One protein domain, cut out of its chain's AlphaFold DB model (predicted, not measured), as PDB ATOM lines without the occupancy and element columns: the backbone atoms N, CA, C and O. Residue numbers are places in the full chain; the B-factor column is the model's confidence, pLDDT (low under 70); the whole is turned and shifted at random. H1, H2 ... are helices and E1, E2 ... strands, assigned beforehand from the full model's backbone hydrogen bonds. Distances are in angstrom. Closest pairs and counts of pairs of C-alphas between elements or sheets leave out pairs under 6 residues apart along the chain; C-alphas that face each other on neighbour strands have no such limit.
ATOM      1  N   VAL A   5     -44.145 -14.170 -23.813       72.94
ATOM      2  CA  VAL A   5     -45.492 -14.018 -23.255       72.94
ATOM      3  C   VAL A   5     -45.882 -12.545 -23.326       72.94
ATOM      4  O   VAL A   5     -45.198 -11.675 -22.787       72.94
ATOM      5  N   LEU A   6     -46.984 -12.263 -24.006       74.06
ATOM      6  CA  LEU A   6     -47.654 -10.974 -24.022       74.06
ATOM      7  C   LEU A   6     -48.868 -11.046 -23.102       74.06
ATOM      8  O   LEU A   6     -49.751 -11.879 -23.295       74.06
ATOM      9  N   ARG A   7     -48.939 -10.124 -22.144       69.12
ATOM     10  CA  ARG A   7     -50.176  -9.857 -21.410       69.12
ATOM     11  C   ARG A   7     -51.010  -8.876 -22.212       69.12
ATOM     12  O   ARG A   7     -50.549  -7.778 -22.528       69.12
ATOM     13  N   ALA A   8     -52.215  -9.286 -22.580       68.50
ATOM     14  CA  ALA A   8     -53.152  -8.459 -23.320       68.50
ATOM     15  C   ALA A   8     -54.480  -8.383 -22.571       68.50
ATOM     16  O   ALA A   8     -54.976  -9.388 -22.077       68.50
ATOM     17  N   TYR A   9     -55.087  -7.198 -22.539       68.56
ATOM     18  CA  TYR A   9     -56.453  -7.034 -22.052       68.56
ATOM     19  C   TYR A   9     -57.410  -7.184 -23.229       68.56
ATOM     20  O   TYR A   9     -57.474  -6.323 -24.108       68.56
ATOM     21  N   LEU A  10     -58.139  -8.295 -23.267       66.44
ATOM     22  CA  LEU A  10     -59.151  -8.563 -24.279       66.44
ATOM     23  C   LEU A  10     -60.528  -8.487 -23.626       66.44
ATOM     24  O   LEU A  10     -60.850  -9.301 -22.769       66.44
ATOM     25  N   SER A  11     -61.349  -7.517 -24.044       63.94
ATOM     26  CA  SER A  11     -62.731  -7.362 -23.556       63.94
ATOM     27  C   SER A  11     -62.840  -7.282 -22.022       63.94
ATOM     28  O   SER A  11     -63.729  -7.879 -21.430       63.94
ATOM     29  N   GLY A  12     -61.910  -6.566 -21.379       66.81
ATOM     30  CA  GLY A  12     -61.881  -6.398 -19.919       66.81
ATOM     31  C   GLY A  12     -61.248  -7.556 -19.141       66.81
ATOM     32  O   GLY A  12     -61.147  -7.468 -17.923       66.81
ATOM     33  N   VAL A  13     -60.779  -8.608 -19.819       66.38
ATOM     34  CA  VAL A  13     -60.098  -9.756 -19.202       66.38
ATOM     35  C   VAL A  13     -58.620  -9.742 -19.579       66.38
ATOM     36  O   VAL A  13     -58.278  -9.624 -20.758       66.38
ATOM     37  N   GLU A  14     -57.738  -9.863 -18.589       70.19
ATOM     38  CA  GLU A  14     -56.312 -10.083 -18.833       70.19
ATOM     39  C   GLU A  14     -56.091 -11.518 -19.318       70.19
ATOM     40  O   GLU A  14     -56.510 -12.482 -18.677       70.19
ATOM     41  N   VAL A  15     -55.433 -11.662 -20.463       72.94
ATOM     42  CA  VAL A  15     -55.048 -12.954 -21.022       72.94
ATOM     43  C   VAL A  15     -53.558 -12.977 -21.327       72.94
ATOM     44  O   VAL A  15     -52.986 -12.015 -21.848       72.94
ATOM     45  N   GLU A  16     -52.938 -14.111 -21.021       78.56
ATOM     46  CA  GLU A  16     -51.560 -14.406 -21.393       78.56
ATOM     47  C   GLU A  16     -51.536 -15.090 -22.759       78.56
ATOM     48  O   GLU A  16     -52.205 -16.102 -22.991       78.56
ATOM     49  N   LEU A  17     -50.779 -14.501 -23.678       82.88
ATOM     50  CA  LEU A  17     -50.696 -14.913 -25.069       82.88
ATOM     51  C   LEU A  17     -49.245 -15.159 -25.442       82.88
ATOM     52  O   LEU A  17     -48.383 -14.310 -25.231       82.88
ATOM     53  N   TYR A  18     -48.977 -16.287 -26.073       83.19
ATOM     54  CA  TYR A  18     -47.663 -16.599 -26.602       83.19
ATOM     55  C   TYR A  18     -47.550 -16.064 -28.023       83.19
ATOM     56  O   TYR A  18     -48.394 -16.365 -28.869       83.19
ATOM     57  N   VAL A  19     -46.506 -15.286 -28.320       83.38
ATOM     58  CA  VAL A  19     -46.229 -14.873 -29.704       83.38
ATOM     59  C   VAL A  19     -45.783 -16.097 -30.495       83.38
ATOM     60  O   VAL A  19     -44.652 -16.562 -30.351       83.38
ATOM     61  N   ALA A  20     -46.668 -16.604 -31.347       82.00
ATOM     62  CA  ALA A  20     -46.428 -17.797 -32.143       82.00
ATOM     63  C   ALA A  20     -45.707 -17.470 -33.450       82.00
ATOM     64  O   ALA A  20     -44.846 -18.234 -33.871       82.00
ATOM     65  N   ALA A  21     -46.015 -16.334 -34.082       77.44
ATOM     66  CA  ALA A  21     -45.318 -15.883 -35.280       77.44
ATOM     67  C   ALA A  21     -45.255 -14.354 -35.373       77.44
ATOM     68  O   ALA A  21     -46.192 -13.643 -35.004       77.44
ATOM     69  N   TYR A  22     -44.145 -13.871 -35.927       73.94
ATOM     70  CA  TYR A  22     -43.914 -12.474 -36.269       73.94
ATOM     71  C   TYR A  22     -43.276 -12.420 -37.657       73.94
ATOM     72  O   TYR A  22     -42.224 -13.025 -37.870       73.94
ATOM     73  N   ASN A  23     -43.922 -11.728 -38.594       71.62
ATOM     74  CA  ASN A  23     -43.400 -11.533 -39.941       71.62
ATOM     75  C   ASN A  23     -42.677 -10.180 -40.003       71.62
ATOM     76  O   ASN A  23     -43.264  -9.155 -39.665       71.62
ATOM     77  N   LYS A  24     -41.408 -10.164 -40.425       68.44
ATOM     78  CA  LYS A  24     -40.635  -8.917 -40.545       68.44
ATOM     79  C   LYS A  24     -41.143  -8.031 -41.684       68.44
ATOM     80  O   LYS A  24     -41.037  -6.816 -41.561       68.44
ATOM     81  N   ASP A  25     -41.725  -8.631 -42.721       68.69
ATOM     82  CA  ASP A  25     -42.320  -7.917 -43.858       68.69
ATOM     83  C   ASP A  25     -43.700  -7.334 -43.509       68.69
ATOM     84  O   ASP A  25     -44.178  -6.397 -44.142       68.69
ATOM     85  N   GLU A  26     -44.325  -7.841 -42.441       71.50
ATOM     86  CA  GLU A  26     -45.573  -7.323 -41.882       71.50
ATOM     87  C   GLU A  26     -45.394  -7.013 -40.387       71.50
ATOM     88  O   GLU A  26     -46.033  -7.641 -39.536       71.50
ATOM     89  N   PRO A  27     -44.558  -6.018 -40.025       74.75
ATOM     90  CA  PRO A  27     -44.221  -5.721 -38.624       74.75
ATOM     91  C   PRO A  27     -45.436  -5.258 -37.807       74.75
ATOM     92  O   PRO A  27     -45.440  -5.254 -36.576       74.75
ATOM     93  N   ASN A  28     -46.489  -4.871 -38.520       78.56
ATOM     94  CA  ASN A  28     -47.766  -4.449 -37.989       78.56
ATOM     95  C   ASN A  28     -48.710  -5.618 -37.688       78.56
ATOM     96  O   ASN A  28     -49.802  -5.361 -37.194       78.56
ATOM     97  N   THR A  29     -48.323  -6.869 -37.948       79.75
ATOM     98  CA  THR A  29     -49.148  -8.055 -37.704       79.75
ATOM     99  C   THR A  29     -48.438  -9.016 -36.751       79.75
ATOM    100  O   THR A  29     -47.330  -9.484 -37.002       79.75
ATOM    101  N   LEU A  30     -49.112  -9.358 -35.657       81.25
ATOM    102  CA  LEU A  30     -48.665 -10.326 -34.660       81.25
ATOM    103  C   LEU A  30     -49.653 -11.486 -34.605       81.25
ATOM    104  O   LEU A  30     -50.863 -11.283 -34.481       81.25
ATOM    105  N   ARG A  31     -49.136 -12.713 -34.681       83.19
ATOM    106  CA  ARG A  31     -49.932 -13.926 -34.481       83.19
ATOM    107  C   ARG A  31     -49.567 -14.522 -33.133       83.19
ATOM    108  O   ARG A  31     -48.418 -14.911 -32.913       83.19
ATOM    109  N   CYS A  32     -50.548 -14.597 -32.252       86.00
ATOM    110  CA  CYS A  32     -50.398 -15.136 -30.912       86.00
ATOM    111  C   CYS A  32     -51.310 -16.346 -30.715       86.00
ATOM    112  O   CYS A  32     -52.273 -16.519 -31.455       86.00
ATOM    113  N   ILE A  33     -51.020 -17.172 -29.719       84.81
ATOM    114  CA  ILE A  33     -51.860 -18.302 -29.315       84.81
ATOM    115  C   ILE A  33     -51.966 -18.276 -27.786       84.81
ATOM    116  O   ILE A  33     -50.980 -17.976 -27.115       84.81
ATOM    117  N   ASP A  34     -53.150 -18.515 -27.226       83.88
ATOM    118  CA  ASP A  34     -53.318 -18.617 -25.770       83.88
ATOM    119  C   ASP A  34     -52.934 -20.006 -25.230       83.88
ATOM    120  O   ASP A  34     -52.671 -20.942 -25.982       83.88
ATOM    121  N   LYS A  35     -52.950 -20.173 -23.903       79.88
ATOM    122  CA  LYS A  35     -52.678 -21.465 -23.243       79.88
ATOM    123  C   LYS A  35     -53.654 -22.596 -23.608       79.88
ATOM    124  O   LYS A  35     -53.403 -23.751 -23.282       79.88
ATOM    125  N   HIS A  36     -54.786 -22.273 -24.227       78.69
ATOM    126  CA  HIS A  36     -55.810 -23.226 -24.644       78.69
ATOM    127  C   HIS A  36     -55.718 -23.571 -26.136       78.69
ATOM    128  O   HIS A  36     -56.563 -24.322 -26.626       78.69
ATOM    129  N   GLY A  37     -54.722 -23.034 -26.849       74.88
ATOM    130  CA  GLY A  37     -54.516 -23.281 -28.272       74.88
ATOM    131  C   GLY A  37     -55.382 -22.432 -29.184       74.88
ATOM    132  O   GLY A  37     -55.477 -22.719 -30.374       74.88
ATOM    133  N   VAL A  38     -56.010 -21.381 -28.665       81.31
ATOM    134  CA  VAL A  38     -56.793 -20.451 -29.474       81.31
ATOM    135  C   VAL A  38     -55.848 -19.448 -30.143       81.31
ATOM    136  O   VAL A  38     -55.151 -18.712 -29.440       81.31
ATOM    137  N   PRO A  39     -55.831 -19.354 -31.483       81.50
ATOM    138  CA  PRO A  39     -55.039 -18.373 -32.194       81.50
ATOM    139  C   PRO A  39     -55.730 -17.007 -32.213       81.50
ATOM    140  O   PRO A  39     -56.946 -16.863 -32.381       81.50
ATOM    141  N   TYR A  40     -54.902 -15.981 -32.090       81.06
ATOM    142  CA  TYR A  40     -55.273 -14.581 -32.087       81.06
ATOM    143  C   TYR A  40     -54.409 -13.822 -33.080       81.06
ATOM    144  O   TYR A  40     -53.182 -13.947 -33.089       81.06
ATOM    145  N   ILE A  41     -55.053 -12.987 -33.892       81.50
ATOM    146  CA  ILE A  41     -54.355 -12.083 -34.801       81.50
ATOM    147  C   ILE A  41     -54.514 -10.660 -34.283       81.50
ATOM    148  O   ILE A  41     -55.626 -10.138 -34.144       81.50
ATOM    149  N   PHE A  42     -53.375 -10.039 -34.017       80.25
ATOM    150  CA  PHE A  42     -53.251  -8.647 -33.633       80.25
ATOM    151  C   PHE A  42     -52.694  -7.863 -34.807       80.25
ATOM    152  O   PHE A  42     -51.721  -8.286 -35.431       80.25
ATOM    153  N   ARG A  43     -53.275  -6.700 -35.085       79.81
ATOM    154  CA  ARG A  43     -52.724  -5.769 -36.064       79.81
ATOM    155  C   ARG A  43     -52.615  -4.388 -35.459       79.81
ATOM    156  O   ARG A  43     -53.447  -3.968 -34.659       79.81
ATOM    157  N   LYS A  44     -51.584  -3.681 -35.865       78.75
ATOM    158  CA  LYS A  44     -51.345  -2.288 -35.545       78.75
ATOM    159  C   LYS A  44     -51.558  -1.490 -36.825       78.75
ATOM    160  O   LYS A  44     -50.906  -1.767 -37.827       78.75
ATOM    161  N   SER A  45     -52.486  -0.540 -36.832       75.62
ATOM    162  CA  SER A  45     -52.518   0.433 -37.930       75.62
ATOM    163  C   SER A  45     -51.247   1.290 -37.875       75.62
ATOM    164  O   SER A  45     -50.753   1.522 -36.769       75.62
ATOM    165  N   PRO A  46     -50.718   1.777 -39.012       69.75
ATOM    166  CA  PRO A  46     -49.491   2.583 -39.042       69.75
ATOM    167  C   PRO A  46     -49.515   3.757 -38.051       69.75
ATOM    168  O   PRO A  46     -48.523   4.022 -37.376       69.75
ATOM    169  N   ASP A  47     -50.683   4.380 -37.888       75.31
ATOM    170  CA  ASP A  47     -50.904   5.550 -37.029       75.31
ATOM    171  C   ASP A  47     -51.177   5.209 -35.554       75.31
ATOM    172  O   ASP A  47     -51.256   6.087 -34.695       75.31
ATOM    173  N   GLN A  48     -51.336   3.928 -35.219       70.88
ATOM    174  CA  GLN A  48     -51.648   3.496 -33.860       70.88
ATOM    175  C   GLN A  48     -50.387   3.057 -33.133       70.88
ATOM    176  O   GLN A  48     -49.617   2.257 -33.637       70.88
ATOM    177  N   LYS A  49     -50.189   3.506 -31.888       70.50
ATOM    178  CA  LYS A  49     -49.056   3.051 -31.060       70.50
ATOM    179  C   LYS A  49     -49.240   1.633 -30.502       70.50
ATOM    180  O   LYS A  49     -48.246   0.999 -30.153       70.50
ATOM    181  N   LYS A  50     -50.477   1.129 -30.437       69.81
ATOM    182  CA  LYS A  50     -50.839  -0.155 -29.814       69.81
ATOM    183  C   LYS A  50     -51.401  -1.136 -30.846       69.81
ATOM    184  O   LYS A  50     -52.047  -0.723 -31.803       69.81
ATOM    185  N   PHE A  51     -51.153  -2.427 -30.633       71.19
ATOM    186  CA  PHE A  51     -51.772  -3.496 -31.412       71.19
ATOM    187  C   PHE A  51     -53.222  -3.692 -30.969       71.19
ATOM    188  O   PHE A  51     -53.492  -3.822 -29.776       71.19
ATOM    189  N   ASN A  52     -54.134  -3.767 -31.931       71.62
ATOM    190  CA  ASN A  52     -55.536  -4.070 -31.700       71.62
ATOM    191  C   ASN A  52     -55.839  -5.507 -32.131       71.62
ATOM    192  O   ASN A  52     -55.352  -5.995 -33.156       71.62
ATOM    193  N   LYS A  53     -56.643  -6.206 -31.326       68.44
ATOM    194  CA  LYS A  53     -57.130  -7.550 -31.652       68.44
ATOM    195  C   LYS A  53     -58.081  -7.446 -32.841       68.44
ATOM    196  O   LYS A  53     -59.099  -6.771 -32.736       68.44
ATOM    197  N   ILE A  54     -57.779  -8.138 -33.938       66.19
ATOM    198  CA  ILE A  54     -58.668  -8.168 -35.106       66.19
ATOM    199  C   ILE A  54     -59.637  -9.342 -35.026       66.19
ATOM    200  O   ILE A  54     -60.828  -9.172 -35.267       66.19
ATOM    201  N   ARG A  55     -59.144 -10.553 -34.736       65.38
ATOM    202  CA  ARG A  55     -59.959 -11.764 -34.897       65.38
ATOM    203  C   ARG A  55     -59.484 -12.899 -33.996       65.38
ATOM    204  O   ARG A  55     -58.281 -13.113 -33.849       65.38
ATOM    205  N   LYS A  56     -60.444 -13.618 -33.409       65.50
ATOM    206  CA  LYS A  56     -60.257 -14.979 -32.892       65.50
ATOM    207  C   LYS A  56     -60.509 -15.914 -34.073       65.50
ATOM    208  O   LYS A  56     -61.546 -15.787 -34.719       65.50
ATOM    209  N   THR A  57     -59.562 -16.773 -34.416       62.56
ATOM    210  CA  THR A  57     -59.852 -17.877 -35.341       62.56
ATOM    211  C   THR A  57     -60.494 -18.994 -34.529       62.56
ATOM    212  O   THR A  57     -59.958 -19.365 -33.488       62.56
ATOM    213  N   ASP A  58     -61.632 -19.525 -34.977       60.72
ATOM    214  CA  ASP A  58     -62.315 -20.638 -34.297       60.72
ATOM    215  C   ASP A  58     -61.563 -21.978 -34.424       60.72
ATOM    216  O   ASP A  58     -61.936 -22.969 -33.803       60.72
ATOM    217  N   GLU A  59     -60.456 -22.007 -35.170       67.44
ATOM    218  CA  GLU A  59     -59.501 -23.114 -35.158       67.44
ATOM    219  C   GLU A  59     -58.775 -23.186 -33.816       67.44
ATOM    220  O   GLU A  59     -57.783 -22.497 -33.598       67.44
ATOM    221  N   LYS A  60     -59.233 -24.059 -32.923       70.88
ATOM    222  CA  LYS A  60     -58.470 -24.436 -31.736       70.88
ATOM    223  C   LYS A  60     -57.351 -25.396 -32.148       70.88
ATOM    224  O   LYS A  60     -57.621 -26.451 -32.718       70.88
ATOM    225  N   LYS A  61     -56.099 -25.029 -31.880       72.31
ATOM    226  CA  LYS A  61     -54.951 -25.937 -31.989       72.31
ATOM    227  C   LYS A  61     -54.828 -26.752 -30.708       72.31
ATOM    228  O   LYS A  61     -55.238 -26.304 -29.638       72.31
ATOM    229  N   ASP A  62     -54.288 -27.957 -30.820       79.00
ATOM    230  CA  ASP A  62     -53.981 -28.759 -29.641       79.00
ATOM    231  C   ASP A  62     -52.897 -28.039 -28.812       79.00
ATOM    232  O   ASP A  62     -51.894 -27.603 -29.390       79.00
ATOM    233  N   PRO A  63     -53.063 -27.892 -27.483       73.50
ATOM    234  CA  PRO A  63     -52.031 -27.347 -26.610       73.50
ATOM    235  C   PRO A  63     -50.638 -27.956 -26.816       73.50
ATOM    236  O   PRO A  63     -49.651 -27.222 -26.811       73.50
ATOM    237  N   ALA A  64     -50.550 -29.262 -27.090       75.38
ATOM    238  CA  ALA A  64     -49.281 -29.957 -27.325       75.38
ATOM    239  C   ALA A  64     -48.583 -29.546 -28.638       75.38
ATOM    240  O   ALA A  64     -47.385 -29.786 -28.818       75.38
ATOM    241  N   GLU A  65     -49.307 -28.926 -29.574       79.12
ATOM    242  CA  GLU A  65     -48.740 -28.387 -30.812       79.12
ATOM    243  C   GLU A  65     -48.290 -26.930 -30.684       79.12
ATOM    244  O   GLU A  65     -47.473 -26.479 -31.488       79.12
ATOM    245  N   ILE A  66     -48.759 -26.195 -29.671       75.69
ATOM    246  CA  ILE A  66     -48.420 -24.777 -29.481       75.69
ATOM    247  C   ILE A  66     -46.911 -24.609 -29.313       75.69
ATOM    248  O   ILE A  66     -46.297 -23.817 -30.032       75.69
ATOM    249  N   ASP A  67     -46.305 -25.393 -28.419       75.50
ATOM    250  CA  ASP A  67     -44.864 -25.341 -28.172       75.50
ATOM    251  C   ASP A  67     -44.066 -25.694 -29.427       75.50
ATOM    252  O   ASP A  67     -43.057 -25.053 -29.723       75.50
ATOM    253  N   LYS A  68     -44.552 -26.648 -30.234       80.69
ATOM    254  CA  LYS A  68     -43.926 -27.009 -31.515       80.69
ATOM    255  C   LYS A  68     -43.992 -25.858 -32.515       80.69
ATOM    256  O   LYS A  68     -42.999 -25.580 -33.183       80.69
ATOM    257  N   ILE A  69     -45.129 -25.166 -32.609       77.06
ATOM    258  CA  ILE A  69     -45.311 -24.011 -33.500       77.06
ATOM    259  C   ILE A  69     -44.393 -22.860 -33.074       77.06
ATOM    260  O   ILE A  69     -43.694 -22.288 -33.915       77.06
ATOM    261  N   ILE A  70     -44.358 -22.538 -31.778       76.25
ATOM    262  CA  ILE A  70     -43.490 -21.489 -31.230       76.25
ATOM    263  C   ILE A  70     -42.025 -21.844 -31.475       76.25
ATOM    264  O   ILE A  70     -41.287 -21.020 -32.016       76.25
ATOM    265  N   ALA A  71     -41.605 -23.065 -31.133       77.38
ATOM    266  CA  ALA A  71     -40.232 -23.525 -31.315       77.38
ATOM    267  C   ALA A  71     -39.821 -23.515 -32.794       77.38
ATOM    268  O   ALA A  71     -38.746 -23.014 -33.126       77.38
ATOM    269  N   ALA A  72     -40.688 -23.984 -33.698       79.62
ATOM    270  CA  ALA A  72     -40.431 -23.980 -35.136       79.62
ATOM    271  C   ALA A  72     -40.277 -22.556 -35.693       79.62
ATOM    272  O   ALA A  72     -39.351 -22.286 -36.460       79.62
ATOM    273  N   ASN A  73     -41.143 -21.622 -35.295       75.69
ATOM    274  CA  ASN A  73     -41.058 -20.236 -35.758       75.69
ATOM    275  C   ASN A  73     -39.884 -19.483 -35.123       75.69
ATOM    276  O   ASN A  73     -39.220 -18.694 -35.795       75.69
ATOM    277  N   TYR A  74     -39.571 -19.763 -33.859       74.00
ATOM    278  CA  TYR A  74     -38.384 -19.236 -33.199       74.00
ATOM    279  C   TYR A  74     -37.106 -19.707 -33.894       74.00
ATOM    280  O   TYR A  74     -36.236 -18.884 -34.184       74.00
ATOM    281  N   ALA A  75     -37.028 -20.998 -34.232       73.25
ATOM    282  CA  ALA A  75     -35.938 -21.559 -35.019       73.25
ATOM    283  C   ALA A  75     -35.833 -20.859 -36.380       73.25
ATOM    284  O   ALA A  75     -34.770 -20.354 -36.707       73.25
ATOM    285  N   ARG A  76     -36.932 -20.706 -37.131       67.56
ATOM    286  CA  ARG A  76     -36.935 -19.985 -38.423       67.56
ATOM    287  C   ARG A  76     -36.466 -18.532 -38.315       67.56
ATOM    288  O   ARG A  76     -35.784 -18.058 -39.213       67.56
ATOM    289  N   CYS A  77     -36.800 -17.827 -37.234       64.25
ATOM    290  CA  CYS A  77     -36.341 -16.452 -37.021       64.25
ATOM    291  C   CYS A  77     -34.889 -16.339 -36.538       64.25
ATOM    292  O   CYS A  77     -34.281 -15.287 -36.737       64.25
ATOM    293  N   LYS A  78     -34.360 -17.370 -35.868       58.34
ATOM    294  CA  LYS A  78     -32.974 -17.420 -35.384       58.34
ATOM    295  C   LYS A  78     -32.000 -18.036 -36.374       58.34
ATOM    296  O   LYS A  78     -30.811 -17.746 -36.289       58.34
ATOM    297  N   THR A  79     -32.478 -18.882 -37.276       54.62
ATOM    298  CA  THR A  79     -31.662 -19.420 -38.352       54.62
ATOM    299  C   THR A  79     -31.224 -18.236 -39.209       54.62
ATOM    300  O   THR A  79     -32.088 -17.551 -39.766       54.62
TER     301      THR A  79
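Overview. This is residues 5 to 79 of the 84 residues of an uncharacterized protein of Tumebacillus flagellatus (UniProt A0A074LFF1). A single five-stranded sheet curls like part of a barrel, left open between its edge strands E1 and E5, and one helix, H1, packs on the outside of the curl over E2 and E3. The 75 printed residues hold five named strands and then one named helix, a mixed class; the sheet's order is E1, E2, E3, E4, E5, antiparallel throughout. The whole is compact, with a radius of gyration of the C-alphas of 12.4 A and spans of 33 by 30 by 20 A.

Along the chain. E1 is residues 5 to 10, 14.7 A, starting at C-alpha 5 (-45.492, -14.018, -23.255). E2, residues 13 to 22, is 23.7 A long and bends by 56 degrees at residue 18. E3 is residues 29 to 34, 16.5 A; E4 is residues 39 to 43, 13.4 A; E5 is residues 52 to 56, 11.9 A. H1, residues 63 to 78, is 23.2 A long and ends at C-alpha 78 (-32.974, -17.420, -35.384).

Arrangement. The strongly twisted sheet is a meander, each strand the antiparallel neighbour of the one before, and each successive pair is a hairpin. Within hydrogen-bond range are N 8 and O 15 of E1 and E2, 2.9 A; N 18 and O 33 of E2 and E3, 2.8 A; N 32 and O 40 of E3 and E4, 2.8 A; and N 43 and O 52 of E4 and E5, 2.9 A. The closest C-alphas of E1 and E5, Leu 10 and Lys 53, are 7.7 A apart. H1 is on the sheet at a height of 8.7 A, along the strands, at 26 degrees to E2 on the local plane. Its closest C-alphas to E2 are Ile 70 and Ala 20, 4.8 A. In H1, 10 of 12 O i to N i+4 pairs are within hydrogen-bond range.

Size, cuts and confidence. The C-alphas farthest apart, Gly 12 and Thr 79, are 37.7 A apart. The printed part has no cut and no long link. Mean pLDDT of the printed part is 73.9, with 22 residues under 70, among them 7 to 13, 53 to 59 and 76 to 79.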